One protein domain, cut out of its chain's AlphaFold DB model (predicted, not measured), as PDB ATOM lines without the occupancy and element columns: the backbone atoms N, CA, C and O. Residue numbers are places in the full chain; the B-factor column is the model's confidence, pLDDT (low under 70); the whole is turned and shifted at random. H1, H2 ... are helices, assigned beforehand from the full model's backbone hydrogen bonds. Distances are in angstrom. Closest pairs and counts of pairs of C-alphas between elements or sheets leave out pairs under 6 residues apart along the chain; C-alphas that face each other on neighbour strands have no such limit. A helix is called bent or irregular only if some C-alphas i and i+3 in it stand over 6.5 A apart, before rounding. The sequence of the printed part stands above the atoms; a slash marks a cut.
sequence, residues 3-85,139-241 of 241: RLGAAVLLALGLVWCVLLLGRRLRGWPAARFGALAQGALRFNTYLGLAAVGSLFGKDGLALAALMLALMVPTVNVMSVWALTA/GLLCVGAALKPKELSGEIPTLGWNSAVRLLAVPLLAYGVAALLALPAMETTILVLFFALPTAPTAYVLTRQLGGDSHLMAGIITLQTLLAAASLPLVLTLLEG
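What this domain is: This is residues 3 to 85 and 139 to 241 of the 241 residues of an uncharacterized protein of Pseudomonas sp. Chol1 (UniProt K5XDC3). This is a bundle of helices lying roughly along one long axis: H1, H3b, H5 and H8 surround two shorter helices, H2 and H6, which follow one another lengthwise in the middle. On the side between H3b and H8, H7 packs on H2 and H3a packs on H6, while short H4 packs on the outside of H8. The printed part has 186 residues with eight named helices, H1 to H8 in chain order, and no named strand; the class is all helix. It is compact, with a radius of gyration of the C-alphas of 15.7 A and spans of 44 by 31 by 25 A.

How they stand to each other: H3, residues 45 to 84, was assigned as one helix by its hydrogen bonds but is bent: C-alphas 55 and 58 are 9.7 A apart. Its arms H3a, residues 45 to 55, and H3b, residues 58 to 84, run opposite ways at a shallow tilt of 19 degrees. With residues 75 to 84 alone, H3b touches H2, residues 30 to 41; the closest C-alphas, of Gly 34 and Leu 83, are 4.2 A apart. H1, residues 3 to 26, forms a helical hairpin with H2, closest at the C-alphas of Leu 19 and Ala 37, 6.6 A. H5, residues 153 to 180, is irregular, with C-alphas 154 and 157 7.7 A apart. It forms a helical hairpin with H6, residues 185 to 196, at a shallow tilt of 14 degrees, closest at the C-alphas of Pro 171 and Phe 195, 4.9 A. H8, residues 214 to 240, has a kink of 49 degrees near residue 228; with residues 214 to 221 alone it touches H2, closest at the C-alphas of Ala 35 and Met 217, 5.3 A. H7, residues 202 to 209, forms a helical hairpin with H8, and H4, residues 139 to 146, touches H8 at a steep tilt of 47 degrees, closest at the C-alphas of Val 143 and Ala 218, 5.3 A. H1, H2, H3b, H5, H6 and H8 form an up-and-down bundle, each running against the one before it; H3b and H8 are apart. Every O i to N i+4 pair is within hydrogen-bond range in H1, H2, H3a, H4, H6 and H7, against 21 of 23 in H3b, 20 of 24 in H5 and 20 of 23 in H8.

Where its parts are: H1 begins at C-alpha 3 (9.618, -28.753, -11.643) and is 34.2 A long. H3b measures 38.3 A, H5 40.0 A and H8 36.4 A, ending at C-alpha 240 (6.466, -43.350, 3.548).

The domain as a whole: The C-alphas farthest apart, of Lys 150 and Ala 182, are 46.5 A apart. Residues 86 to 138 are not printed; C-alphas 85 and 139 are 25.3 A apart across the cut. Of the links printed whole, H4 to H5 is short and the others are tight. The mean pLDDT of the printed part is 92.2, and residues 240 to 241 are under 70.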
ATOM      1  N   ARG A   3      10.099 -29.008 -13.014       91.62
ATOM      2  CA  ARG A   3       9.618 -28.753 -11.643       91.62
ATOM      3  C   ARG A   3      10.613 -29.235 -10.583       91.62
ATOM      4  O   ARG A   3      10.921 -28.471  -9.678       91.62
ATOM      5  N   LEU A   4      11.183 -30.434 -10.741       92.00
ATOM      6  CA  LEU A   4      12.212 -30.962  -9.838       92.00
ATOM      7  C   LEU A   4      13.470 -30.086  -9.822       92.00
ATOM      8  O   LEU A   4      13.975 -29.738  -8.757       92.00
ATOM      9  N   GLY A   5      13.958 -29.682 -10.999       92.38
ATOM     10  CA  GLY A   5      15.112 -28.784 -11.092       92.38
ATOM     11  C   GLY A   5      14.851 -27.428 -10.427       92.38
ATOM     12  O   GLY A   5      15.689 -26.941  -9.667       92.38
ATOM     13  N   ALA A   6      13.665 -26.851 -10.648       94.56
ATOM     14  CA  ALA A   6      13.243 -25.622  -9.982       94.56
ATOM     15  C   ALA A   6      13.149 -25.795  -8.458       94.56
ATOM     16  O   ALA A   6      13.623 -24.930  -7.728       94.56
ATOM     17  N   ALA A   7      12.613 -26.921  -7.978       96.62
ATOM     18  CA  ALA A   7      12.517 -27.231  -6.553       96.62
ATOM     19  C   ALA A   7      13.895 -27.294  -5.885       96.62
ATOM     20  O   ALA A   7      14.110 -26.672  -4.847       96.62
ATOM     21  N   VAL A   8      14.847 -27.983  -6.520       95.62
ATOM     22  CA  VAL A   8      16.237 -28.068  -6.053       95.62
ATOM     23  C   VAL A   8      16.857 -26.677  -5.925       95.62
ATOM     24  O   VAL A   8      17.394 -26.333  -4.871       95.62
ATOM     25  N   LEU A   9      16.786 -25.868  -6.987       95.75
ATOM     26  CA  LEU A   9      17.401 -24.540  -7.005       95.75
ATOM     27  C   LEU A   9      16.717 -23.578  -6.031       95.75
ATOM     28  O   LEU A   9      17.403 -22.816  -5.351       95.75
ATOM     29  N   LEU A  10      15.388 -23.637  -5.926       97.00
ATOM     30  CA  LEU A  10      14.617 -22.821  -4.996       97.00
ATOM     31  C   LEU A  10      14.958 -23.176  -3.547       97.00
ATOM     32  O   LEU A  10      15.264 -22.282  -2.764       97.00
ATOM     33  N   ALA A  11      14.982 -24.463  -3.195       96.88
ATOM     34  CA  ALA A  11      15.317 -24.895  -1.843       96.88
ATOM     35  C   ALA A  11      16.756 -24.505  -1.457       96.88
ATOM     36  O   ALA A  11      16.970 -23.917  -0.396       96.88
ATOM     37  N   LEU A  12      17.740 -24.743  -2.338       96.56
ATOM     38  CA  LEU A  12      19.124 -24.302  -2.114       96.56
ATOM     39  C   LEU A  12      19.228 -22.777  -1.992       96.56
ATOM     40  O   LEU A  12      19.920 -22.278  -1.105       96.56
ATOM     41  N   GLY A  13      18.532 -22.038  -2.859       96.50
ATOM     42  CA  GLY A  13      18.506 -20.578  -2.855       96.50
ATOM     43  C   GLY A  13      17.912 -20.001  -1.572       96.50
ATOM     44  O   GLY A  13      18.489 -19.083  -0.994       96.50
ATOM     45  N   LEU A  14      16.812 -20.569  -1.074       96.88
ATOM     46  CA  LEU A  14      16.189 -20.143   0.181       96.88
ATOM     47  C   LEU A  14      17.113 -20.380   1.379       96.88
ATOM     48  O   LEU A  14      17.338 -19.458   2.166       96.88
ATOM     49  N   VAL A  15      17.708 -21.573   1.488       96.31
ATOM     50  CA  VAL A  15      18.688 -21.873   2.548       96.31
ATOM     51  C   VAL A  15      19.877 -20.913   2.459       96.31
ATOM     52  O   VAL A  15      20.318 -20.371   3.472       96.31
ATOM     53  N   TRP A  16      20.363 -20.634   1.249       96.00
ATOM     54  CA  TRP A  16      21.448 -19.685   1.025       96.00
ATOM     55  C   TRP A  16      21.102 -18.259   1.466       96.00
ATOM     56  O   TRP A  16      21.885 -17.638   2.183       96.00
ATOM     57  N   CYS A  17      19.919 -17.752   1.114       95.44
ATOM     58  CA  CYS A  17      19.451 -16.434   1.543       95.44
ATOM     59  C   CYS A  17      19.385 -16.318   3.073       95.44
ATOM     60  O   CYS A  17      19.850 -15.324   3.634       95.44
ATOM     61  N   VAL A  18      18.877 -17.350   3.757       94.19
ATOM     62  CA  VAL A  18      18.835 -17.397   5.229       94.19
ATOM     63  C   VAL A  18      20.246 -17.374   5.822       94.19
ATOM     64  O   VAL A  18      20.506 -16.634   6.771       94.19
ATOM     65  N   LEU A  19      21.186 -18.125   5.243       94.56
ATOM     66  CA  LEU A  19      22.584 -18.128   5.681       94.56
ATOM     67  C   LEU A  19      23.261 -16.769   5.467       94.56
ATOM     68  O   LEU A  19      23.981 -16.306   6.352       94.56
ATOM     69  N   LEU A  20      23.021 -16.105   4.332       93.12
ATOM     70  CA  LEU A  20      23.543 -14.763   4.060       93.12
ATOM     71  C   LEU A  20      22.989 -13.723   5.036       93.12
ATOM     72  O   LEU A  20      23.742 -12.879   5.525       93.12
ATOM     73  N   LEU A  21      21.696 -13.806   5.359       93.00
ATOM     74  CA  LEU A  21      21.087 -12.965   6.384       93.00
ATOM     75  C   LEU A  21      21.728 -13.231   7.751       93.00
ATOM     76  O   LEU A  21      22.153 -12.292   8.421       93.00
ATOM     77  N   GLY A  22      21.891 -14.501   8.129       91.31
ATOM     78  CA  GLY A  22      22.587 -14.897   9.354       91.31
ATOM     79  C   GLY A  22      24.016 -14.354   9.420       91.31
ATOM     80  O   GLY A  22      24.410 -13.787  10.439       91.31
ATOM     81  N   ARG A  23      24.765 -14.429   8.313       91.94
ATOM     82  CA  ARG A  23      26.106 -13.838   8.203       91.94
ATOM     83  C   ARG A  23      26.076 -12.332   8.422       91.94
ATOM     84  O   ARG A  23      26.900 -11.825   9.177       91.94
ATOM     85  N   ARG A  24      25.142 -11.623   7.782       90.50
ATOM     86  CA  ARG A  24      25.010 -10.164   7.900       90.50
ATOM     87  C   ARG A  24      24.666  -9.734   9.327       90.50
ATOM     88  O   ARG A  24      25.201  -8.737   9.790       90.50
ATOM     89  N   LEU A  25      23.810 -10.488  10.016       92.44
ATOM     90  CA  LEU A  25      23.386 -10.189  11.388       92.44
ATOM     91  C   LEU A  25      24.452 -10.533  12.437       92.44
ATOM     92  O   LEU A  25      24.533  -9.869  13.465       92.44
ATOM     93  N   ARG A  26      25.247 -11.584  12.207       91.50
ATOM     94  CA  ARG A  26      26.242 -12.080  13.176       91.50
ATOM     95  C   ARG A  26      27.676 -11.635  12.887       91.50
ATOM     96  O   ARG A  26      28.535 -11.842  13.735       91.50
ATOM     97  N   GLY A  27      27.944 -11.073  11.709       88.75
ATOM     98  CA  GLY A  27      29.274 -10.595  11.321       88.75
ATOM     99  C   GLY A  27      30.333 -11.697  11.254       88.75
ATOM    100  O   GLY A  27      31.496 -11.445  11.551       88.75
ATOM    101  N   TRP A  28      29.950 -12.937  10.923       92.25
ATOM    102  CA  TRP A  28      30.900 -14.051  10.920       92.25
ATOM    103  C   TRP A  28      31.991 -13.880   9.854       92.25
ATOM    104  O   TRP A  28      31.647 -13.609   8.695       92.25
ATOM    105  N   PRO A  29      33.266 -14.150  10.204       92.44
ATOM    106  CA  PRO A  29      34.352 -14.166   9.236       92.44
ATOM    107  C   PRO A  29      34.140 -15.286   8.210       92.44
ATOM    108  O   PRO A  29      33.531 -16.319   8.515       92.44
ATOM    109  N   ALA A  30      34.688 -15.127   7.007       91.19
ATOM    110  CA  ALA A  30      34.484 -16.030   5.871       91.19
ATOM    111  C   ALA A  30      34.915 -17.466   6.195       91.19
ATOM    112  O   ALA A  30      34.251 -18.420   5.797       91.19
ATOM    113  N   ALA A  31      35.972 -17.626   6.995       93.69
ATOM    114  CA  ALA A  31      36.435 -18.928   7.463       93.69
ATOM    115  C   ALA A  31      35.356 -19.695   8.250       93.69
ATOM    116  O   ALA A  31      35.126 -20.877   7.988       93.69
ATOM    117  N   ARG A  32      34.668 -19.014   9.178       95.19
ATOM    118  CA  ARG A  32      33.601 -19.594  10.006       95.19
ATOM    119  C   ARG A  32      32.302 -19.727   9.221       95.19
ATOM    120  O   ARG A  32      31.666 -20.776   9.250       95.19
ATOM    121  N   PHE A  33      31.923 -18.687   8.478       96.31
ATOM    122  CA  PHE A  33      30.735 -18.711   7.631       96.31
ATOM    123  C   PHE A  33      30.805 -19.831   6.588       96.31
ATOM    124  O   PHE A  33      29.822 -20.537   6.390       96.31
ATOM    125  N   GLY A  34      31.966 -20.048   5.969       95.56
ATOM    126  CA  GLY A  34      32.185 -21.131   5.016       95.56
ATOM    127  C   GLY A  34      32.001 -22.526   5.611       95.56
ATOM    128  O   GLY A  34      31.419 -23.389   4.951       95.56
ATOM    129  N   ALA A  35      32.422 -22.750   6.860       97.00
ATOM    130  CA  ALA A  35      32.154 -24.002   7.569       97.00
ATOM    131  C   ALA A  35      30.651 -24.167   7.870       97.00
ATOM    132  O   ALA A  35      30.068 -25.203   7.557       97.00
ATOM    133  N   LEU A  36      29.993 -23.125   8.389       97.44
ATOM    134  CA  LEU A  36      28.561 -23.155   8.717       97.44
ATOM    135  C   LEU A  36      27.669 -23.329   7.483       97.44
ATOM    136  O   LEU A  36      26.707 -24.098   7.516       97.44
ATOM    137  N   ALA A  37      27.991 -22.640   6.389       97.31
ATOM    138  CA  ALA A  37      27.249 -22.721   5.139       97.31
ATOM    139  C   ALA A  37      27.376 -24.107   4.501       97.31
ATOM    140  O   ALA A  37      26.371 -24.679   4.079       97.31
ATOM    141  N   GLN A  38      28.581 -24.684   4.486       97.62
ATOM    142  CA  GLN A  38      28.766 -26.075   4.070       97.62
ATOM    143  C   GLN A  38      28.017 -27.042   4.982       97.62
ATOM    144  O   GLN A  38      27.378 -27.953   4.468       97.62
ATOM    145  N   GLY A  39      28.037 -26.798   6.293       97.38
ATOM    146  CA  GLY A  39      27.291 -27.560   7.291       97.38
ATOM    147  C   GLY A  39      25.779 -27.607   7.053       97.38
ATOM    148  O   GLY A  39      25.118 -28.564   7.442       97.38
ATOM    149  N   ALA A  40      25.219 -26.588   6.400       97.25
ATOM    150  CA  ALA A  40      23.794 -26.507   6.087       97.25
ATOM    151  C   ALA A  40      23.459 -26.965   4.655       97.25
ATOM    152  O   ALA A  40      22.408 -27.565   4.434       97.25
ATOM    153  N   LEU A  41      24.329 -26.707   3.674       95.88
ATOM    154  CA  LEU A  41      24.038 -26.936   2.250       95.88
ATOM    155  C   LEU A  41      24.646 -28.217   1.685       95.88
ATOM    156  O   LEU A  41      24.058 -28.835   0.798       95.88
ATOM    157  N   ARG A  42      25.836 -28.602   2.149       94.81
ATOM    158  CA  ARG A  42      26.576 -29.737   1.600       94.81
ATOM    159  C   ARG A  42      26.092 -31.023   2.246       94.81
ATOM    160  O   ARG A  42      25.801 -31.056   3.429       94.81
ATOM    161  N   PHE A  43      25.996 -32.081   1.452       94.00
ATOM    162  CA  PHE A  43      25.286 -33.302   1.822       94.00
ATOM    163  C   PHE A  43      26.079 -34.536   1.419       94.00
ATOM    164  O   PHE A  43      26.804 -34.515   0.422       94.00
ATOM    165  N   ASN A  44      25.960 -35.609   2.195       93.44
ATOM    166  CA  ASN A  44      26.684 -36.848   1.947       93.44
ATOM    167  C   ASN A  44      26.073 -37.650   0.784       93.44
ATOM    168  O   ASN A  44      25.199 -38.492   0.981       93.44
ATOM    169  N   THR A  45      26.576 -37.418  -0.431       91.31
ATOM    170  CA  THR A  45      26.126 -38.095  -1.657       91.31
ATOM    171  C   THR A  45      26.184 -39.624  -1.580       91.31
ATOM    172  O   THR A  45      25.286 -40.271  -2.109       91.31
ATOM    173  N   TYR A  46      27.190 -40.212  -0.918       86.75
ATOM    174  CA  TYR A  46      27.309 -41.673  -0.804       86.75
ATOM    175  C   TYR A  46      26.137 -42.268  -0.027       86.75
ATOM    176  O   TYR A  46      25.526 -43.235  -0.474       86.75
ATOM    177  N   LEU A  47      25.798 -41.647   1.105       89.75
ATOM    178  CA  LEU A  47      24.664 -42.065   1.921       89.75
ATOM    179  C   LEU A  47      23.338 -41.880   1.169       89.75
ATOM    180  O   LEU A  47      22.490 -42.766   1.202       89.75
ATOM    181  N   GLY A  48      23.191 -40.770   0.437       91.12
ATOM    182  CA  GLY A  48      22.015 -40.509  -0.396       91.12
ATOM    183  C   GLY A  48      21.814 -41.549  -1.494       91.12
ATOM    184  O   GLY A  48      20.729 -42.104  -1.615       91.12
ATOM    185  N   LEU A  49      22.858 -41.860  -2.268       90.56
ATOM    186  CA  LEU A  49      22.778 -42.861  -3.336       90.56
ATOM    187  C   LEU A  49      22.518 -44.271  -2.795       90.56
ATOM    188  O   LEU A  49      21.749 -45.010  -3.404       90.56
ATOM    189  N   ALA A  50      23.110 -44.631  -1.652       88.25
ATOM    190  CA  ALA A  50      22.846 -45.912  -1.001       88.25
ATOM    191  C   ALA A  50      21.379 -46.030  -0.555       88.25
ATOM    192  O   ALA A  50      20.720 -47.020  -0.870       88.25
ATOM    193  N   ALA A  51      20.848 -45.000   0.113       91.00
ATOM    194  CA  ALA A  51      19.457 -44.972   0.560       91.00
ATOM    195  C   ALA A  51      18.477 -44.994  -0.624       91.00
ATOM    196  O   ALA A  51      17.582 -45.833  -0.672       91.00
ATOM    197  N   VAL A  52      18.684 -44.135  -1.628       93.38
ATOM    198  CA  VAL A  52      17.820 -44.081  -2.817       93.38
ATOM    199  C   VAL A  52      17.867 -45.387  -3.607       93.38
ATOM    200  O   VAL A  52      16.821 -45.886  -4.011       93.38
ATOM    201  N   GLY A  53      19.055 -45.963  -3.811       90.50
ATOM    202  CA  GLY A  53      19.199 -47.234  -4.518       90.50
ATOM    203  C   GLY A  53      18.497 -48.388  -3.804       90.50
ATOM    204  O   GLY A  53      17.886 -49.222  -4.468       90.50
ATOM    205  N   SER A  54      18.537 -48.406  -2.469       89.38
ATOM    206  CA  SER A  54      17.861 -49.421  -1.656       89.38
ATOM    207  C   SER A  54      16.337 -49.278  -1.655       89.38
ATOM    208  O   SER A  54      15.649 -50.292  -1.647       89.38
ATOM    209  N   LEU A  55      15.814 -48.049  -1.627       90.50
ATOM    210  CA  LEU A  55      14.375 -47.785  -1.475       90.50
ATOM    211  C   LEU A  55      13.630 -47.730  -2.813       90.50
ATOM    212  O   LEU A  55      12.502 -48.198  -2.924       90.50
ATOM    213  N   PHE A  56      14.262 -47.162  -3.839       92.62
ATOM    214  CA  PHE A  56      13.606 -46.792  -5.097       92.62
ATOM    215  C   PHE A  56      14.248 -47.429  -6.338       92.62
ATOM    216  O   PHE A  56      13.829 -47.159  -7.466       92.62
ATOM    217  N   GLY A  57      15.287 -48.247  -6.157       92.69
ATOM    218  CA  GLY A  57      15.947 -48.966  -7.241       92.69
ATOM    219  C   GLY A  57      16.466 -48.053  -8.359       92.69
ATOM    220  O   GLY A  57      16.965 -46.949  -8.128       92.69
ATOM    221  N   LYS A  58      16.372 -48.536  -9.603       91.50
ATOM    222  CA  LYS A  58      16.928 -47.853 -10.785       91.50
ATOM    223  C   LYS A  58      16.263 -46.503 -11.059       91.50
ATOM    224  O   LYS A  58      16.969 -45.548 -11.376       91.50
ATOM    225  N   ASP A  59      14.948 -46.414 -10.894       91.50
ATOM    226  CA  ASP A  59      14.197 -45.186 -11.168       91.50
ATOM    227  C   ASP A  59      14.578 -44.081 -10.179       91.50
ATOM    228  O   ASP A  59      14.804 -42.931 -10.567       91.50
ATOM    229  N   GLY A  60      14.758 -44.434  -8.903       93.25
ATOM    230  CA  GLY A  60      15.232 -43.486  -7.898       93.25
ATOM    231  C   GLY A  60      16.647 -43.010  -8.178       93.25
ATOM    232  O   GLY A  60      16.931 -41.817  -8.081       93.25
ATOM    233  N   LEU A  61      17.535 -43.923  -8.579       90.19
ATOM    234  CA  LEU A  61      18.908 -43.575  -8.942       90.19
ATOM    235  C   LEU A  61      18.967 -42.641 -10.159       90.19
ATOM    236  O   LEU A  61      19.809 -41.740 -10.183       90.19
ATOM    237  N   ALA A  62      18.062 -42.793 -11.129       89.25
ATOM    238  CA  ALA A  62      17.957 -41.875 -12.261       89.25
ATOM    239  C   ALA A  62      17.546 -40.456 -11.817       89.25
ATOM    240  O   ALA A  62      18.165 -39.472 -12.233       89.25
ATOM    241  N   LEU A  63      16.561 -40.339 -10.917       93.12
ATOM    242  CA  LEU A  63      16.158 -39.054 -10.328       93.12
ATOM    243  C   LEU A  63      17.276 -38.425  -9.491       93.12
ATOM    244  O   LEU A  63      17.578 -37.238  -9.638       93.12
ATOM    245  N   ALA A  64      17.936 -39.228  -8.657       92.06
ATOM    246  CA  ALA A  64      19.076 -38.797  -7.860       92.06
ATOM    247  C   ALA A  64      20.212 -38.270  -8.743       92.06
ATOM    248  O   ALA A  64      20.779 -37.225  -8.437       92.06
ATOM    249  N   ALA A  65      20.521 -38.934  -9.861       86.25
ATOM    250  CA  ALA A  65      21.540 -38.471 -10.800       86.25
ATOM    251  C   ALA A  65      21.211 -37.079 -11.367       86.25
ATOM    252  O   ALA A  65      22.080 -36.203 -11.390       86.25
ATOM    253  N   LEU A  66      19.952 -36.842 -11.750       88.62
ATOM    254  CA  LEU A  66      19.498 -35.534 -12.230       88.62
ATOM    255  C   LEU A  66      19.625 -34.454 -11.148       88.62
ATOM    256  O   LEU A  66      20.111 -33.354 -11.416       88.62
ATOM    257  N   MET A  67      19.222 -34.761  -9.916       91.69
ATOM    258  CA  MET A  67      19.359 -33.829  -8.798       91.69
ATOM    259  C   MET A  67      20.824 -33.531  -8.489       91.69
ATOM    260  O   MET A  67      21.189 -32.371  -8.317       91.69
ATOM    261  N   LEU A  68      21.681 -34.551  -8.460       90.00
ATOM    262  CA  LEU A  68      23.113 -34.403  -8.207       90.00
ATOM    263  C   LEU A  68      23.795 -33.531  -9.260       90.00
ATOM    264  O   LEU A  68      24.638 -32.709  -8.893       90.00
ATOM    265  N   ALA A  69      23.395 -33.648 -10.528       83.50
ATOM    266  CA  ALA A  69      23.902 -32.804 -11.607       83.50
ATOM    267  C   ALA A  69      23.670 -31.302 -11.344       83.50
ATOM    268  O   ALA A  69      24.489 -30.479 -11.744       83.50
ATOM    269  N   LEU A  70      22.600 -30.940 -10.625       87.75
ATOM    270  CA  LEU A  70      22.295 -29.557 -10.240       87.75
ATOM    271  C   LEU A  70      22.867 -29.189  -8.865       87.75
ATOM    272  O   LEU A  70      23.494 -28.140  -8.697       87.75
ATOM    273  N   MET A  71      22.658 -30.047  -7.869       91.50
ATOM    274  CA  MET A  71      23.012 -29.780  -6.477       91.50
ATOM    275  C   MET A  71      24.523 -29.716  -6.275       91.50
ATOM    276  O   MET A  71      25.007 -28.804  -5.606       91.50
ATOM    277  N   VAL A  72      25.282 -30.659  -6.847       89.44
ATOM    278  CA  VAL A  72      26.725 -30.763  -6.590       89.44
ATOM    279  C   VAL A  72      27.472 -29.516  -7.080       89.44
ATOM    280  O   VAL A  72      28.195 -28.930  -6.269       89.44
ATOM    281  N   PRO A  73      27.312 -29.040  -8.332       83.69
ATOM    282  CA  PRO A  73      27.986 -27.819  -8.772       83.69
ATOM    283  C   PRO A  73      27.531 -26.585  -7.988       83.69
ATOM    284  O   PRO A  73      28.372 -25.820  -7.515       83.69
ATOM    285  N   THR A  74      26.220 -26.426  -7.777       89.62
ATOM    286  CA  THR A  74      25.638 -25.262  -7.086       89.62
ATOM    287  C   THR A  74      26.174 -25.130  -5.664       89.62
ATOM    288  O   THR A  74      26.697 -24.083  -5.279       89.62
ATOM    289  N   VAL A  75      26.128 -26.221  -4.896       93.12
ATOM    290  CA  VAL A  75      26.636 -26.244  -3.523       93.12
ATOM    291  C   VAL A  75      28.149 -26.035  -3.491       93.12
ATOM    292  O   VAL A  75      28.640 -25.341  -2.601       93.12
ATOM    293  N   ASN A  76      28.911 -26.581  -4.446       89.25
ATOM    294  CA  ASN A  76      30.352 -26.323  -4.528       89.25
ATOM    295  C   ASN A  76      30.658 -24.836  -4.742       89.25
ATOM    296  O   ASN A  76      31.488 -24.290  -4.016       89.25
ATOM    297  N   VAL A  77      29.972 -24.173  -5.676       87.25
ATOM    298  CA  VAL A  77      30.144 -22.732  -5.928       87.25
ATOM    299  C   VAL A  77      29.797 -21.915  -4.682       87.25
ATOM    300  O   VAL A  77      30.603 -21.085  -4.260       87.25
ATOM    301  N   MET A  78      28.657 -22.196  -4.039       92.06
ATOM    302  CA  MET A  78      28.261 -21.543  -2.782       92.06
ATOM    303  C   MET A  78      29.295 -21.764  -1.667       92.06
ATOM    304  O   MET A  78      29.623 -20.830  -0.939       92.06
ATOM    305  N   SER A  79      29.860 -22.972  -1.563       92.00
ATOM    306  CA  SER A  79      30.882 -23.319  -0.561       92.00
ATOM    307  C   SER A  79      32.180 -22.539  -0.777       92.00
ATOM    308  O   SER A  79      32.710 -21.941   0.158       92.00
ATOM    309  N   VAL A  80      32.685 -22.524  -2.017       88.31
ATOM    310  CA  VAL A  80      33.910 -21.797  -2.383       88.31
ATOM    311  C   VAL A  80      33.720 -20.305  -2.144       88.31
ATOM    312  O   VAL A  80      34.578 -19.681  -1.522       88.31
ATOM    313  N   TRP A  81      32.586 -19.743  -2.566       89.25
ATOM    314  CA  TRP A  81      32.256 -18.345  -2.300       89.25
ATOM    315  C   TRP A  81      32.228 -18.054  -0.797       89.25
ATOM    316  O   TRP A  81      32.877 -17.115  -0.343       89.25
ATOM    317  N   ALA A  82      31.547 -18.888  -0.002       92.12
ATOM    318  CA  ALA A  82      31.421 -18.683   1.441       92.12
ATOM    319  C   ALA A  82      32.785 -18.633   2.143       92.12
ATOM    320  O   ALA A  82      33.004 -17.765   2.985       92.12
ATOM    321  N   LEU A  83      33.708 -19.517   1.750       90.25
ATOM    322  CA  LEU A  83      35.067 -19.604   2.294       90.25
ATOM    323  C   LEU A  83      36.001 -18.479   1.821       90.25
ATOM    324  O   LEU A  83      37.020 -18.223   2.459       90.25
ATOM    325  N   THR A  84      35.691 -17.816   0.704       86.00
ATOM    326  CA  THR A  84      36.592 -16.836   0.065       86.00
ATOM    327  C   THR A  84      36.069 -15.403   0.073       86.00
ATOM    328  O   THR A  84      36.811 -14.494  -0.290       86.00
ATOM    329  N   ALA A  85      34.841 -15.170   0.540       77.56
ATOM    330  CA  ALA A  85      34.145 -13.890   0.418       77.56
ATOM    331  C   ALA A  85      34.865 -12.666   1.028       77.56
ATOM    332  O   ALA A  85      34.577 -11.547   0.622       77.56
ATOM    333  N   GLY A 139      38.264 -39.883   4.013       83.56
ATOM    334  CA  GLY A 139      37.652 -38.624   4.434       83.56
ATOM    335  C   GLY A 139      37.204 -38.657   5.896       83.56
ATOM    336  O   GLY A 139      37.478 -37.718   6.641       83.56
ATOM    337  N   LEU A 140      36.577 -39.753   6.329       84.94
ATOM    338  CA  LEU A 140      36.151 -39.940   7.718       84.94
ATOM    339  C   LEU A 140      37.333 -40.083   8.683       84.94
ATOM    340  O   LEU A 140      37.304 -39.478   9.752       84.94
ATOM    341  N   LEU A 141      38.396 -40.797   8.298       88.50
ATOM    342  CA  LEU A 141      39.638 -40.860   9.078       88.50
ATOM    343  C   LEU A 141      40.261 -39.470   9.255       88.50
ATOM    344  O   LEU A 141      40.670 -39.118  10.357       88.50
ATOM    345  N   CYS A 142      40.277 -38.652   8.198       85.38
ATOM    346  CA  CYS A 142      40.768 -37.274   8.271       85.38
ATOM    347  C   CYS A 142      39.927 -36.399   9.211       85.38
ATOM    348  O   CYS A 142      40.490 -35.620   9.977       85.38
ATOM    349  N   VAL A 143      38.595 -36.526   9.163       86.00
ATOM    350  CA  VAL A 143      37.684 -35.820  10.078       86.00
ATOM    351  C   VAL A 143      37.919 -36.267  11.521       86.00
ATOM    352  O   VAL A 143      38.054 -35.420  12.400       86.00
ATOM    353  N   GLY A 144      38.033 -37.576  11.762       86.44
ATOM    354  CA  GLY A 144      38.301 -38.137  13.087       86.44
ATOM    355  C   GLY A 144      39.645 -37.685  13.660       86.44
ATOM    356  O   GLY A 144      39.705 -37.257  14.807       86.44
ATOM    357  N   ALA A 145      40.705 -37.688  12.848       88.06
ATOM    358  CA  ALA A 145      42.028 -37.211  13.252       88.06
ATOM    359  C   ALA A 145      42.063 -35.699  13.547       88.06
ATOM    360  O   ALA A 145      42.889 -35.236  14.330       88.06
ATOM    361  N   ALA A 146      41.182 -34.920  12.916       84.44
ATOM    362  CA  ALA A 146      41.063 -33.480  13.131       84.44
ATOM    363  C   ALA A 146      40.164 -33.102  14.317       84.44
ATOM    364  O   ALA A 146      40.155 -31.941  14.747       84.44
ATOM    365  N   LEU A 147      39.385 -34.059  14.826       86.50
ATOM    366  CA  LEU A 147      38.447 -33.837  15.909       86.50
ATOM    367  C   LEU A 147      39.204 -33.711  17.230       86.50
ATOM    368  O   LEU A 147      39.900 -34.625  17.666       86.50
ATOM    369  N   LYS A 148      39.012 -32.582  17.909       86.56
ATOM    370  CA  LYS A 148      39.540 -32.369  19.259       86.56
ATOM    371  C   LYS A 148      38.393 -31.979  20.192       86.56
ATOM    372  O   LYS A 148      38.058 -30.801  20.290       86.56
ATOM    373  N   PRO A 149      37.772 -32.951  20.885       84.69
ATOM    374  CA  PRO A 149      36.549 -32.720  21.656       84.69
ATOM    375  C   PRO A 149      36.667 -31.616  22.714       84.69
ATOM    376  O   PRO A 149      35.723 -30.861  22.925       84.69
ATOM    377  N   LYS A 150      37.840 -31.480  23.347       82.75
ATOM    378  CA  LYS A 150      38.093 -30.440  24.356       82.75
ATOM    379  C   LYS A 150      38.014 -29.025  23.768       82.75
ATOM    380  O   LYS A 150      37.424 -28.147  24.392       82.75
ATOM    381  N   GLU A 151      38.553 -28.831  22.565       80.56
ATOM    382  CA  GLU A 151      38.562 -27.542  21.858       80.56
ATOM    383  C   GLU A 151      37.167 -27.184  21.296       80.56
ATOM    384  O   GLU A 151      36.859 -26.008  21.132       80.56
ATOM    385  N   LEU A 152      36.275 -28.169  21.107       86.31
ATOM    386  CA  LEU A 152      34.892 -27.967  20.642       86.31
ATOM    387  C   LEU A 152      33.872 -27.671  21.750       86.31
ATOM    388  O   LEU A 152      32.717 -27.370  21.447       86.31
ATOM    389  N   SER A 153      34.259 -27.741  23.025       83.31
ATOM    390  CA  SER A 153      33.338 -27.516  24.152       83.31
ATOM    391  C   SER A 153      32.658 -26.136  24.109       83.31
ATOM    392  O   SER A 153      31.464 -26.029  24.386       83.31
ATOM    393  N   GLY A 154      33.375 -25.096  23.672       86.75
ATOM    394  CA  GLY A 154      32.826 -23.749  23.462       86.75
ATOM    395  C   GLY A 154      31.956 -23.603  22.205       86.75
ATOM    396  O   GLY A 154      31.243 -22.614  22.060       86.75
ATOM    397  N   GLU A 155      31.974 -24.586  21.304       92.69
ATOM    398  CA  GLU A 155      31.232 -24.573  20.039       92.69
ATOM    399  C   GLU A 155      29.918 -25.362  20.102       92.69
ATOM    400  O   GLU A 155      29.179 -25.382  19.120       92.69
ATOM    401  N   ILE A 156      29.572 -25.970  21.244       92.88
ATOM    402  CA  ILE A 156      28.349 -26.781  21.406       92.88
ATOM    403  C   ILE A 156      27.082 -26.054  20.912       92.88
ATOM    404  O   ILE A 156      26.342 -26.658  20.130       92.88
ATOM    405  N   PRO A 157      26.819 -24.775  21.265       94.06
ATOM    406  CA  PRO A 157      25.641 -24.070  20.755       94.06
ATOM    407  C   PRO A 157      25.661 -23.910  19.230       94.06
ATOM    408  O   PRO A 157      24.637 -24.084  18.571       94.06
ATOM    409  N   THR A 158      26.831 -23.621  18.654       94.69
ATOM    410  CA  THR A 158      27.026 -23.478  17.204       94.69
ATOM    411  C   THR A 158      26.792 -24.801  16.478       94.69
ATOM    412  O   THR A 158      26.091 -24.836  15.463       94.69
ATOM    413  N   LEU A 159      27.362 -25.890  17.001       95.94
ATOM    414  CA  LEU A 159      27.230 -27.241  16.464       95.94
ATOM    415  C   LEU A 159      25.777 -27.719  16.525       95.94
ATOM    416  O   LEU A 159      25.258 -28.230  15.530       95.94
ATOM    417  N   GLY A 160      25.113 -27.512  17.664       95.94
ATOM    418  CA  GLY A 160      23.705 -27.845  17.863       95.94
ATOM    419  C   GLY A 160      22.799 -27.066  16.912       95.94
ATOM    420  O   GLY A 160      21.999 -27.668  16.200       95.94
ATOM    421  N   TRP A 161      22.986 -25.745  16.818       95.75
ATOM    422  CA  TRP A 161      22.247 -24.901  15.878       95.75
ATOM    423  C   TRP A 161      22.439 -25.344  14.426       95.75
ATOM    424  O   TRP A 161      21.463 -25.557  13.711       95.75
ATOM    425  N   ASN A 162      23.687 -25.517  13.978       96.94
ATOM    426  CA  ASN A 162      23.964 -25.905  12.597       96.94
ATOM    427  C   ASN A 162      23.405 -27.298  12.269       96.94
ATOM    428  O   ASN A 162      22.866 -27.506  11.183       96.94
ATOM    429  N   SER A 163      23.473 -28.231  13.221       97.19
ATOM    430  CA  SER A 163      22.884 -29.564  13.075       97.19
ATOM    431  C   SER A 163      21.359 -29.518  13.018       97.19
ATOM    432  O   SER A 163      20.778 -30.181  12.168       97.19
ATOM    433  N   ALA A 164      20.707 -28.700  13.848       96.06
ATOM    434  CA  ALA A 164      19.257 -28.510  13.805       96.06
ATOM    435  C   ALA A 164      18.806 -27.874  12.482       96.06
ATOM    436  O   ALA A 164      17.837 -28.323  11.872       96.06
ATOM    437  N   VAL A 165      19.543 -26.874  11.985       95.81
ATOM    438  CA  VAL A 165      19.286 -26.304  10.658       95.81
ATOM    439  C   VAL A 165      19.375 -27.398   9.598       95.81
ATOM    440  O   VAL A 165      18.433 -27.575   8.832       95.81
ATOM    441  N   ARG A 166      20.467 -28.165   9.574       96.38
ATOM    442  CA  ARG A 166      20.710 -29.170   8.537       96.38
ATOM    443  C   ARG A 166      19.739 -30.348   8.578       96.38
ATOM    444  O   ARG A 166      19.264 -30.763   7.531       96.38
ATOM    445  N   LEU A 167      19.486 -30.906   9.758       96.25
ATOM    446  CA  LEU A 167      18.752 -32.165   9.908       96.25
ATOM    447  C   LEU A 167      17.249 -31.966  10.131       96.25
ATOM    448  O   LEU A 167      16.505 -32.934  10.015       96.25
ATOM    449  N   LEU A 168      16.794 -30.741  10.432       95.25
ATOM    450  CA  LEU A 168      15.375 -30.429  10.637       95.25
ATOM    451  C   LEU A 168      14.892 -29.314   9.703       95.25
ATOM    452  O   LEU A 168      14.006 -29.540   8.883       95.25
ATOM    453  N   ALA A 169      15.472 -28.114   9.781       95.88
ATOM    454  CA  ALA A 169      14.931 -26.964   9.047       95.88
ATOM    455  C   ALA A 169      15.057 -27.119   7.520       95.88
ATOM    456  O   ALA A 169      14.119 -26.831   6.781       95.88
ATOM    457  N   VAL A 170      16.211 -27.588   7.046       96.62
ATOM    458  CA  VAL A 170      16.525 -27.789   5.625       96.62
ATOM    459  C   VAL A 170      15.631 -28.861   4.968       96.62
ATOM    460  O   VAL A 170      15.074 -28.561   3.910       96.62
ATOM    461  N   PRO A 171      15.406 -30.060   5.549       96.62
ATOM    462  CA  PRO A 171      14.462 -31.024   4.979       96.62
ATOM    463  C   PRO A 171      12.996 -30.579   5.068       96.62
ATOM    464  O   PRO A 171      12.253 -30.794   4.113       96.62
ATOM    465  N   LEU A 172      12.576 -29.894   6.142       96.62
ATOM    466  CA  LEU A 172      11.223 -29.321   6.224       96.62
ATOM    467  C   LEU A 172      10.984 -28.265   5.137       96.62
ATOM    468  O   LEU A 172       9.929 -28.240   4.505       96.62
ATOM    469  N   LEU A 173      11.985 -27.424   4.875       97.62
ATOM    470  CA  LEU A 173      11.945 -26.458   3.782       97.62
ATOM    471  C   LEU A 173      11.853 -27.162   2.425       97.62
ATOM    472  O   LEU A 173      11.051 -26.759   1.586       97.62
ATOM    473  N   ALA A 174      12.636 -28.223   2.212       97.19
ATOM    474  CA  ALA A 174      12.581 -29.011   0.983       97.19
ATOM    475  C   ALA A 174      11.196 -29.639   0.764       97.19
ATOM    476  O   ALA A 174      10.678 -29.586  -0.350       97.19
ATOM    477  N   TYR A 175      10.569 -30.155   1.825       97.00
ATOM    478  CA  TYR A 175       9.203 -30.678   1.776       97.00
ATOM    479  C   TYR A 175       8.194 -29.581   1.413       97.00
ATOM    480  O   TYR A 175       7.388 -29.757   0.503       97.00
ATOM    481  N   GLY A 176       8.286 -28.409   2.050       97.44
ATOM    482  CA  GLY A 176       7.433 -27.262   1.726       97.44
ATOM    483  C   GLY A 176       7.577 -26.795   0.273       97.44
ATOM    484  O   GLY A 176       6.582 -26.499  -0.386       97.44
ATOM    485  N   VAL A 177       8.803 -26.784  -0.263       97.75
ATOM    486  CA  VAL A 177       9.067 -26.465  -1.676       97.75
ATOM    487  C   VAL A 177       8.493 -27.534  -2.612       97.75
ATOM    488  O   VAL A 177       7.904 -27.189  -3.638       97.75
ATOM    489  N   ALA A 178       8.630 -28.816  -2.267       97.19
ATOM    490  CA  ALA A 178       8.056 -29.913  -3.041       97.19
ATOM    491  C   ALA A 178       6.524 -29.824  -3.105       97.19
ATOM    492  O   ALA A 178       5.948 -29.946  -4.187       97.19
ATOM    493  N   ALA A 179       5.886 -29.533  -1.967       96.44
ATOM    494  CA  ALA A 179       4.446 -29.327  -1.870       96.44
ATOM    495  C   ALA A 179       3.989 -28.110  -2.691       96.44
ATOM    496  O   ALA A 179       3.056 -28.221  -3.484       96.44
ATOM    497  N   LEU A 180       4.693 -26.975  -2.580       97.31
ATOM    498  CA  LEU A 180       4.397 -25.755  -3.342       97.31
ATOM    499  C   LEU A 180       4.452 -25.986  -4.858       97.31
ATOM    500  O   LEU A 180       3.642 -25.446  -5.609       97.31
ATOM    501  N   LEU A 181       5.415 -26.786  -5.317       96.88
ATOM    502  CA  LEU A 181       5.585 -27.102  -6.732       96.88
ATOM    503  C   LEU A 181       4.783 -28.328  -7.180       96.88
ATOM    504  O   LEU A 181       4.831 -28.649  -8.372       96.88
ATOM    505  N   ALA A 182       4.024 -28.951  -6.272       96.25
ATOM    506  CA  ALA A 182       3.244 -30.171  -6.470       96.25
ATOM    507  C   ALA A 182       4.063 -31.281  -7.148       96.25
ATOM    508  O   ALA A 182       3.697 -31.787  -8.213       96.25
ATOM    509  N   LEU A 183       5.221 -31.597  -6.563       96.12
ATOM    510  CA  LEU A 183       6.059 -32.689  -7.046       96.12
ATOM    511  C   LEU A 183       5.385 -34.052  -6.800       96.12
ATOM    512  O   LEU A 183       4.724 -34.234  -5.776       96.12
ATOM    513  N   PRO A 184       5.581 -35.037  -7.695       94.75
ATOM    514  CA  PRO A 184       5.205 -36.424  -7.438       94.75
ATOM    515  C   PRO A 184       5.805 -36.955  -6.130       94.75
ATOM    516  O   PRO A 184       6.870 -36.504  -5.700       94.75
ATOM    517  N   ALA A 185       5.162 -37.956  -5.527       93.50
ATOM    518  CA  ALA A 185       5.577 -38.521  -4.240       93.50
ATOM    519  C   ALA A 185       7.048 -38.966  -4.242       93.50
ATOM    520  O   ALA A 185       7.824 -38.557  -3.387       93.50
ATOM    521  N   MET A 186       7.470 -39.709  -5.267       93.56
ATOM    522  CA  MET A 186       8.848 -40.189  -5.384       93.56
ATOM    523  C   MET A 186       9.872 -39.050  -5.521       93.56
ATOM    524  O   MET A 186      10.912 -39.070  -4.865       93.56
ATOM    525  N   GLU A 187       9.573 -38.029  -6.331       95.44
ATOM    526  CA  GLU A 187      10.427 -36.840  -6.468       95.44
ATOM    527  C   GLU A 187      10.528 -36.074  -5.142       95.44
ATOM    528  O   GLU A 187      11.617 -35.647  -4.757       95.44
ATOM    529  N   THR A 188       9.410 -35.949  -4.421       96.06
ATOM    530  CA  THR A 188       9.340 -35.318  -3.097       96.06
ATOM    531  C   THR A 188      10.195 -36.068  -2.085       96.06
ATOM    532  O   THR A 188      11.046 -35.457  -1.440       96.06
ATOM    533  N   THR A 189      10.027 -37.386  -1.972       95.38
ATOM    534  CA  THR A 189      10.763 -38.197  -0.997       95.38
ATOM    535  C   THR A 189      12.262 -38.152  -1.260       95.38
ATOM    536  O   THR A 189      13.040 -37.938  -0.332       95.38
ATOM    537  N   ILE A 190      12.686 -38.263  -2.523       95.50
ATOM    538  CA  ILE A 190      14.107 -38.172  -2.881       95.50
ATOM    539  C   ILE A 190      14.644 -36.755  -2.615       95.50
ATOM    540  O   ILE A 190      15.734 -36.620  -2.051       95.50
ATOM    541  N   LEU A 191      13.892 -35.695  -2.943       96.56
ATOM    542  CA  LEU A 191      14.275 -34.313  -2.634       96.56
ATOM    543  C   LEU A 191      14.491 -34.106  -1.134       96.56
ATOM    544  O   LEU A 191      15.562 -33.657  -0.724       96.56
ATOM    545  N   VAL A 192      13.506 -34.465  -0.314       96.94
ATOM    546  CA  VAL A 192      13.586 -34.303   1.142       96.94
ATOM    547  C   VAL A 192      14.714 -35.150   1.722       96.94
ATOM    548  O   VAL A 192      15.486 -34.644   2.537       96.94
ATOM    549  N   LEU A 193      14.884 -36.389   1.249       95.81
ATOM    550  CA  LEU A 193      15.974 -37.268   1.664       95.81
ATOM    551  C   LEU A 193      17.337 -36.607   1.443       95.81
ATOM    552  O   LEU A 193      18.111 -36.501   2.390       95.81
ATOM    553  N   PHE A 194      17.628 -36.092   0.242       96.00
ATOM    554  CA  PHE A 194      18.910 -35.425  -0.039       96.00
ATOM    555  C   PHE A 194      19.166 -34.199   0.851       96.00
ATOM    556  O   PHE A 194      20.312 -33.913   1.227       96.00
ATOM    557  N   PHE A 195      18.105 -33.482   1.216       96.75
ATOM    558  CA  PHE A 195      18.167 -32.331   2.111       96.75
ATOM    559  C   PHE A 195      18.277 -32.729   3.595       96.75
ATOM    560  O   PHE A 195      18.829 -31.956   4.371       96.75
ATOM    561  N   ALA A 196      17.870 -33.945   3.972       96.50
ATOM    562  CA  ALA A 196      17.996 -34.502   5.323       96.50
ATOM    563  C   ALA A 196      19.362 -35.153   5.617       96.50
ATOM    564  O   ALA A 196      19.687 -35.413   6.775       96.50
ATOM    565  N   LEU A 197      20.173 -35.439   4.590       96.44
ATOM    566  CA  LEU A 197      21.485 -36.081   4.763       96.44
ATOM    567  C   LEU A 197      22.429 -35.221   5.622       96.44
ATOM    568  O   LEU A 197      22.398 -33.998   5.506       96.44
ATOM    569  N   PRO A 198      23.338 -35.802   6.417       96.81
ATOM    570  CA  PRO A 198      24.376 -35.043   7.108       96.81
ATOM    571  C   PRO A 198      25.390 -34.457   6.118       96.81
ATOM    572  O   PRO A 198      25.459 -34.858   4.947       96.81
ATOM    573  N   THR A 199      26.222 -33.533   6.599       96.75
ATOM    574  CA  THR A 199      27.261 -32.918   5.768       96.75
ATOM    575  C   THR A 199      28.297 -33.921   5.272       96.75
ATOM    576  O   THR A 199      28.766 -34.787   6.008       96.75
ATOM    577  N   ALA A 200      28.697 -33.786   4.003       93.75
ATOM    578  CA  ALA A 200      29.729 -34.629   3.409       93.75
ATOM    579  C   ALA A 200      31.107 -34.431   4.071       93.75
ATOM    580  O   ALA A 200      31.539 -33.287   4.231       93.75
ATOM    581  N   PRO A 201      31.887 -35.511   4.278       90.31
ATOM    582  CA  PRO A 201      33.278 -35.414   4.731       90.31
ATOM    583  C   PRO A 201      34.175 -34.561   3.821       90.31
ATOM    584  O   PRO A 201      35.127 -33.937   4.284       90.31
ATOM    585  N   THR A 202      33.845 -34.455   2.527       88.62
ATOM    586  CA  THR A 202      34.574 -33.599   1.572       88.62
ATOM    587  C   THR A 202      34.549 -32.114   1.949       88.62
ATOM    588  O   THR A 202      35.447 -31.374   1.545       88.62
ATOM    589  N   ALA A 203      33.579 -31.678   2.764       94.25
ATOM    590  CA  ALA A 203      33.528 -30.323   3.311       94.25
ATOM    591  C   ALA A 203      34.761 -29.999   4.166       94.25
ATOM    592  O   ALA A 203      35.281 -28.887   4.101       94.25
ATOM    593  N   TYR A 204      35.267 -30.969   4.938       94.50
ATOM    594  CA  TYR A 204      36.463 -30.785   5.763       94.50
ATOM    595  C   TYR A 204      37.691 -30.482   4.899       94.50
ATOM    596  O   TYR A 204      38.406 -29.511   5.148       94.50
ATOM    597  N   VAL A 205      37.893 -31.272   3.840       90.44
ATOM    598  CA  VAL A 205      39.019 -31.101   2.912       90.44
ATOM    599  C   VAL A 205      38.959 -29.732   2.237       90.44
ATOM    600  O   VAL A 205      39.955 -29.012   2.249       90.44
ATOM    601  N   LEU A 206      37.792 -29.342   1.710       89.56
ATOM    602  CA  LEU A 206      37.617 -28.045   1.051       89.56
ATOM    603  C   LEU A 206      37.845 -26.877   2.021       89.56
ATOM    604  O   LEU A 206      38.541 -25.918   1.686       89.56
ATOM    605  N   THR A 207      37.312 -26.983   3.238       93.38
ATOM    606  CA  THR A 207      37.507 -25.981   4.294       93.38
ATOM    607  C   THR A 207      38.986 -25.827   4.625       93.38
ATOM    608  O   THR A 207      39.489 -24.708   4.648       93.38
ATOM    609  N   ARG A 208      39.714 -26.934   4.803       91.44
ATOM    610  CA  ARG A 208      41.153 -26.904   5.096       91.44
ATOM    611  C   ARG A 208      41.965 -26.325   3.935       91.44
ATOM    612  O   ARG A 208      42.814 -25.471   4.164       91.44
ATOM    613  N   GLN A 209      41.690 -26.746   2.699       87.62
ATOM    614  CA  GLN A 209      42.397 -26.267   1.502       87.62
ATOM    615  C   GLN A 209      42.220 -24.765   1.271       87.62
ATOM    616  O   GLN A 209      43.153 -24.091   0.844       87.62
ATOM    617  N   LEU A 210      41.032 -24.232   1.562       87.31
ATOM    618  CA  LEU A 210      40.747 -22.809   1.416       87.31
ATOM    619  C   LEU A 210      41.044 -22.003   2.687       87.31
ATOM    620  O   LEU A 210      40.806 -20.799   2.685       87.31
ATOM    621  N   GLY A 211      41.605 -22.608   3.738       88.50
ATOM    622  CA  GLY A 211      41.970 -21.920   4.981       88.50
ATOM    623  C   GLY A 211      40.768 -21.415   5.788       88.50
ATOM    624  O   GLY A 211      40.829 -20.330   6.357       88.50
ATOM    625  N   GLY A 212      39.660 -22.155   5.764       92.69
ATOM    626  CA  GLY A 212      38.504 -21.932   6.628       92.69
ATOM    627  C   GLY A 212      38.631 -22.619   7.990       92.69
ATOM    628  O   GLY A 212      39.649 -23.237   8.297       92.69
ATOM    629  N   ASP A 213      37.568 -22.550   8.794       95.25
ATOM    630  CA  ASP A 213      37.519 -23.162  10.129       95.25
ATOM    631  C   ASP A 213      37.322 -24.687  10.041       95.25
ATOM    632  O   ASP A 213      36.220 -25.229  10.164       95.25
ATOM    633  N   SER A 214      38.415 -25.401   9.760       94.31
ATOM    634  CA  SER A 214      38.400 -26.857   9.606       94.31
ATOM    635  C   SER A 214      38.103 -27.587  10.917       94.31
ATOM    636  O   SER A 214      37.625 -28.719  10.880       94.31
ATOM    637  N   HIS A 215      38.369 -26.953  12.061       94.12
ATOM    638  CA  HIS A 215      38.108 -27.540  13.369       94.12
ATOM    639  C   HIS A 215      36.605 -27.562  13.673       94.12
ATOM    640  O   HIS A 215      36.054 -28.628  13.962       94.12
ATOM    641  N   LEU A 216      35.916 -26.431  13.477       96.19
ATOM    642  CA  LEU A 216      34.456 -26.363  13.544       96.19
ATOM    643  C   LEU A 216      33.805 -27.309  12.528       96.19
ATOM    644  O   LEU A 216      32.881 -28.041  12.874       96.19
ATOM    645  N   MET A 217      34.305 -27.343  11.287       97.19
ATOM    646  CA  MET A 217      33.777 -28.227  10.240       97.19
ATOM    647  C   MET A 217      33.881 -29.712  10.620       97.19
ATOM    648  O   MET A 217      32.940 -30.467  10.373       97.19
ATOM    649  N   ALA A 218      34.990 -30.138  11.238       95.69
ATOM    650  CA  ALA A 218      35.128 -31.505  11.741       95.69
ATOM    651  C   ALA A 218      34.062 -31.812  12.806       95.69
ATOM    652  O   ALA A 218      33.372 -32.825  12.700       95.69
ATOM    653  N   GLY A 219      33.854 -30.896  13.760       96.50
ATOM    654  CA  GLY A 219      32.793 -31.010  14.765       96.50
ATOM    655  C   GLY A 219      31.388 -31.098  14.162       96.50
ATOM    656  O   GLY A 219      30.598 -31.943  14.582       96.50
ATOM    657  N   ILE A 220      31.088 -30.281  13.144       97.50
ATOM    658  CA  ILE A 220      29.805 -30.303  12.422       97.50
ATOM    659  C   ILE A 220      29.586 -31.667  11.766       97.50
ATOM    660  O   ILE A 220      28.533 -32.269  11.962       97.50
ATOM    661  N   ILE A 221      30.571 -32.173  11.012       96.06
ATOM    662  CA  ILE A 221      30.453 -33.470  10.328       96.06
ATOM    663  C   ILE A 221      30.226 -34.578  11.352       96.06
ATOM    664  O   ILE A 221      29.324 -35.393  11.166       96.06
ATOM    665  N   THR A 222      31.003 -34.602  12.439       94.19
ATOM    666  CA  THR A 222      30.860 -35.617  13.487       94.19
ATOM    667  C   THR A 222      29.476 -35.573  14.122       94.19
ATOM    668  O   THR A 222      28.785 -36.591  14.124       94.19
ATOM    669  N   LEU A 223      29.040 -34.410  14.620       95.94
ATOM    670  CA  LEU A 223      27.758 -34.304  15.315       95.94
ATOM    671  C   LEU A 223      26.587 -34.616  14.380       95.94
ATOM    672  O   LEU A 223      25.713 -35.400  14.740       95.94
ATOM    673  N   GLN A 224      26.584 -34.063  13.167       97.00
ATOM    674  CA  GLN A 224      25.520 -34.340  12.206       97.00
ATOM    675  C   GLN A 224      25.491 -35.805  11.785       97.00
ATOM    676  O   GLN A 224      24.407 -36.344  11.616       97.00
ATOM    677  N   THR A 225      26.642 -36.464  11.629       93.69
ATOM    678  CA  THR A 225      26.679 -37.895  11.287       93.69
ATOM    679  C   THR A 225      26.079 -38.742  12.407       93.69
ATOM    680  O   THR A 225      25.290 -39.641  12.128       93.69
ATOM    681  N   LEU A 226      26.397 -38.428  13.669       93.88
ATOM    682  CA  LEU A 226      25.815 -39.109  14.831       93.88
ATOM    683  C   LEU A 226      24.302 -38.883  14.923       93.88
ATOM    684  O   LEU A 226      23.547 -39.837  15.087       93.88
ATOM    685  N   LEU A 227      23.849 -37.636  14.779       96.12
ATOM    686  CA  LEU A 227      22.424 -37.299  14.830       96.12
ATOM    687  C   LEU A 227      21.647 -37.866  13.633       96.12
ATOM    688  O   LEU A 227      20.508 -38.300  13.796       96.12
ATOM    689  N   ALA A 228      22.268 -37.931  12.452       94.31
ATOM    690  CA  ALA A 228      21.663 -38.487  11.245       94.31
ATOM    691  C   ALA A 228      21.350 -39.980  11.357       94.31
ATOM    692  O   ALA A 228      20.398 -40.436  10.728       94.31
ATOM    693  N   ALA A 229      22.092 -40.730  12.180       91.31
ATOM    694  CA  ALA A 229      21.787 -42.134  12.449       91.31
ATOM    695  C   ALA A 229      20.375 -42.320  13.038       91.31
ATOM    696  O   ALA A 229      19.731 -43.325  12.757       91.31
ATOM    697  N   ALA A 230      19.882 -41.338  13.803       92.31
ATOM    698  CA  ALA A 230      18.521 -41.329  14.337       92.31
ATOM    699  C   ALA A 230      17.546 -40.523  13.461       92.31
ATOM    700  O   ALA A 230      16.406 -40.940  13.266       92.31
ATOM    701  N   SER A 231      17.969 -39.377  12.914       94.12
ATOM    702  CA  SER A 231      17.060 -38.484  12.186       94.12
ATOM    703  C   SER A 231      16.681 -38.997  10.797       94.12
ATOM    704  O   SER A 231      15.560 -38.753  10.362       94.12
ATOM    705  N   LEU A 232      17.571 -39.703  10.088       91.50
ATOM    706  CA  LEU A 232      17.267 -40.203   8.741       91.50
ATOM    707  C   LEU A 232      16.180 -41.283   8.736       91.50
ATOM    708  O   LEU A 232      15.247 -41.132   7.947       91.50
ATOM    709  N   PRO A 233      16.225 -42.319   9.601       90.12
ATOM    710  CA  PRO A 233      15.114 -43.262   9.716       90.12
ATOM    711  C   PRO A 233      13.784 -42.563  10.006       90.12
ATOM    712  O   PRO A 233      12.797 -42.858   9.345       90.12
ATOM    713  N   LEU A 234      13.770 -41.582  10.918       91.06
ATOM    714  CA  LEU A 234      12.565 -40.809  11.236       91.06
ATOM    715  C   LEU A 234      12.013 -40.069  10.011       91.06
ATOM    716  O   LEU A 234      10.828 -40.180   9.710       91.06
ATOM    717  N   VAL A 235      12.868 -39.350   9.278       90.56
ATOM    718  CA  VAL A 235      12.457 -38.645   8.053       90.56
ATOM    719  C   VAL A 235      11.883 -39.619   7.025       90.56
ATOM    720  O   VAL A 235      10.854 -39.320   6.432       90.56
ATOM    721  N   LEU A 236      12.505 -40.785   6.839       86.44
ATOM    722  CA  LEU A 236      12.012 -41.800   5.907       86.44
ATOM    723  C   LEU A 236      10.643 -42.346   6.332       86.44
ATOM    724  O   LEU A 236       9.724 -42.349   5.521       86.44
ATOM    725  N   THR A 237      10.466 -42.695   7.609       87.94
ATOM    726  CA  THR A 237       9.170 -43.186   8.114       87.94
ATOM    727  C   THR A 237       8.042 -42.162   7.985       87.94
ATOM    728  O   THR A 237       6.899 -42.543   7.774       87.94
ATOM    729  N   LEU A 238       8.352 -40.865   8.087       87.06
ATOM    730  CA  LEU A 238       7.375 -39.783   7.927       87.06
ATOM    731  C   LEU A 238       7.016 -39.498   6.463       87.06
ATOM    732  O   LEU A 238       6.007 -38.851   6.215       87.06
ATOM    733  N   LEU A 239       7.858 -39.906   5.509       79.25
ATOM    734  CA  LEU A 239       7.632 -39.708   4.073       79.25
ATOM    735  C   LEU A 239       6.992 -40.928   3.399       79.25
ATOM    736  O   LEU A 239       6.442 -40.791   2.308       79.25
ATOM    737  N   GLU A 240       7.111 -42.110   4.004       68.00
ATOM    738  CA  GLU A 240       6.466 -43.350   3.548       68.00
ATOM    739  C   GLU A 240       5.042 -43.536   4.104       68.00
ATOM    740  O   GLU A 240       4.310 -44.387   3.595       68.00
ATOM    741  N   GLY A 241       4.657 -42.763   5.127       48.00
ATOM    742  CA  GLY A 241       3.302 -42.727   5.697       48.00
ATOM    743  C   GLY A 241       2.415 -41.674   5.048       48.00
ATOM    744  O   GLY A 241       1.223 -41.985   4.835       48.00
TER     745      GLY A 241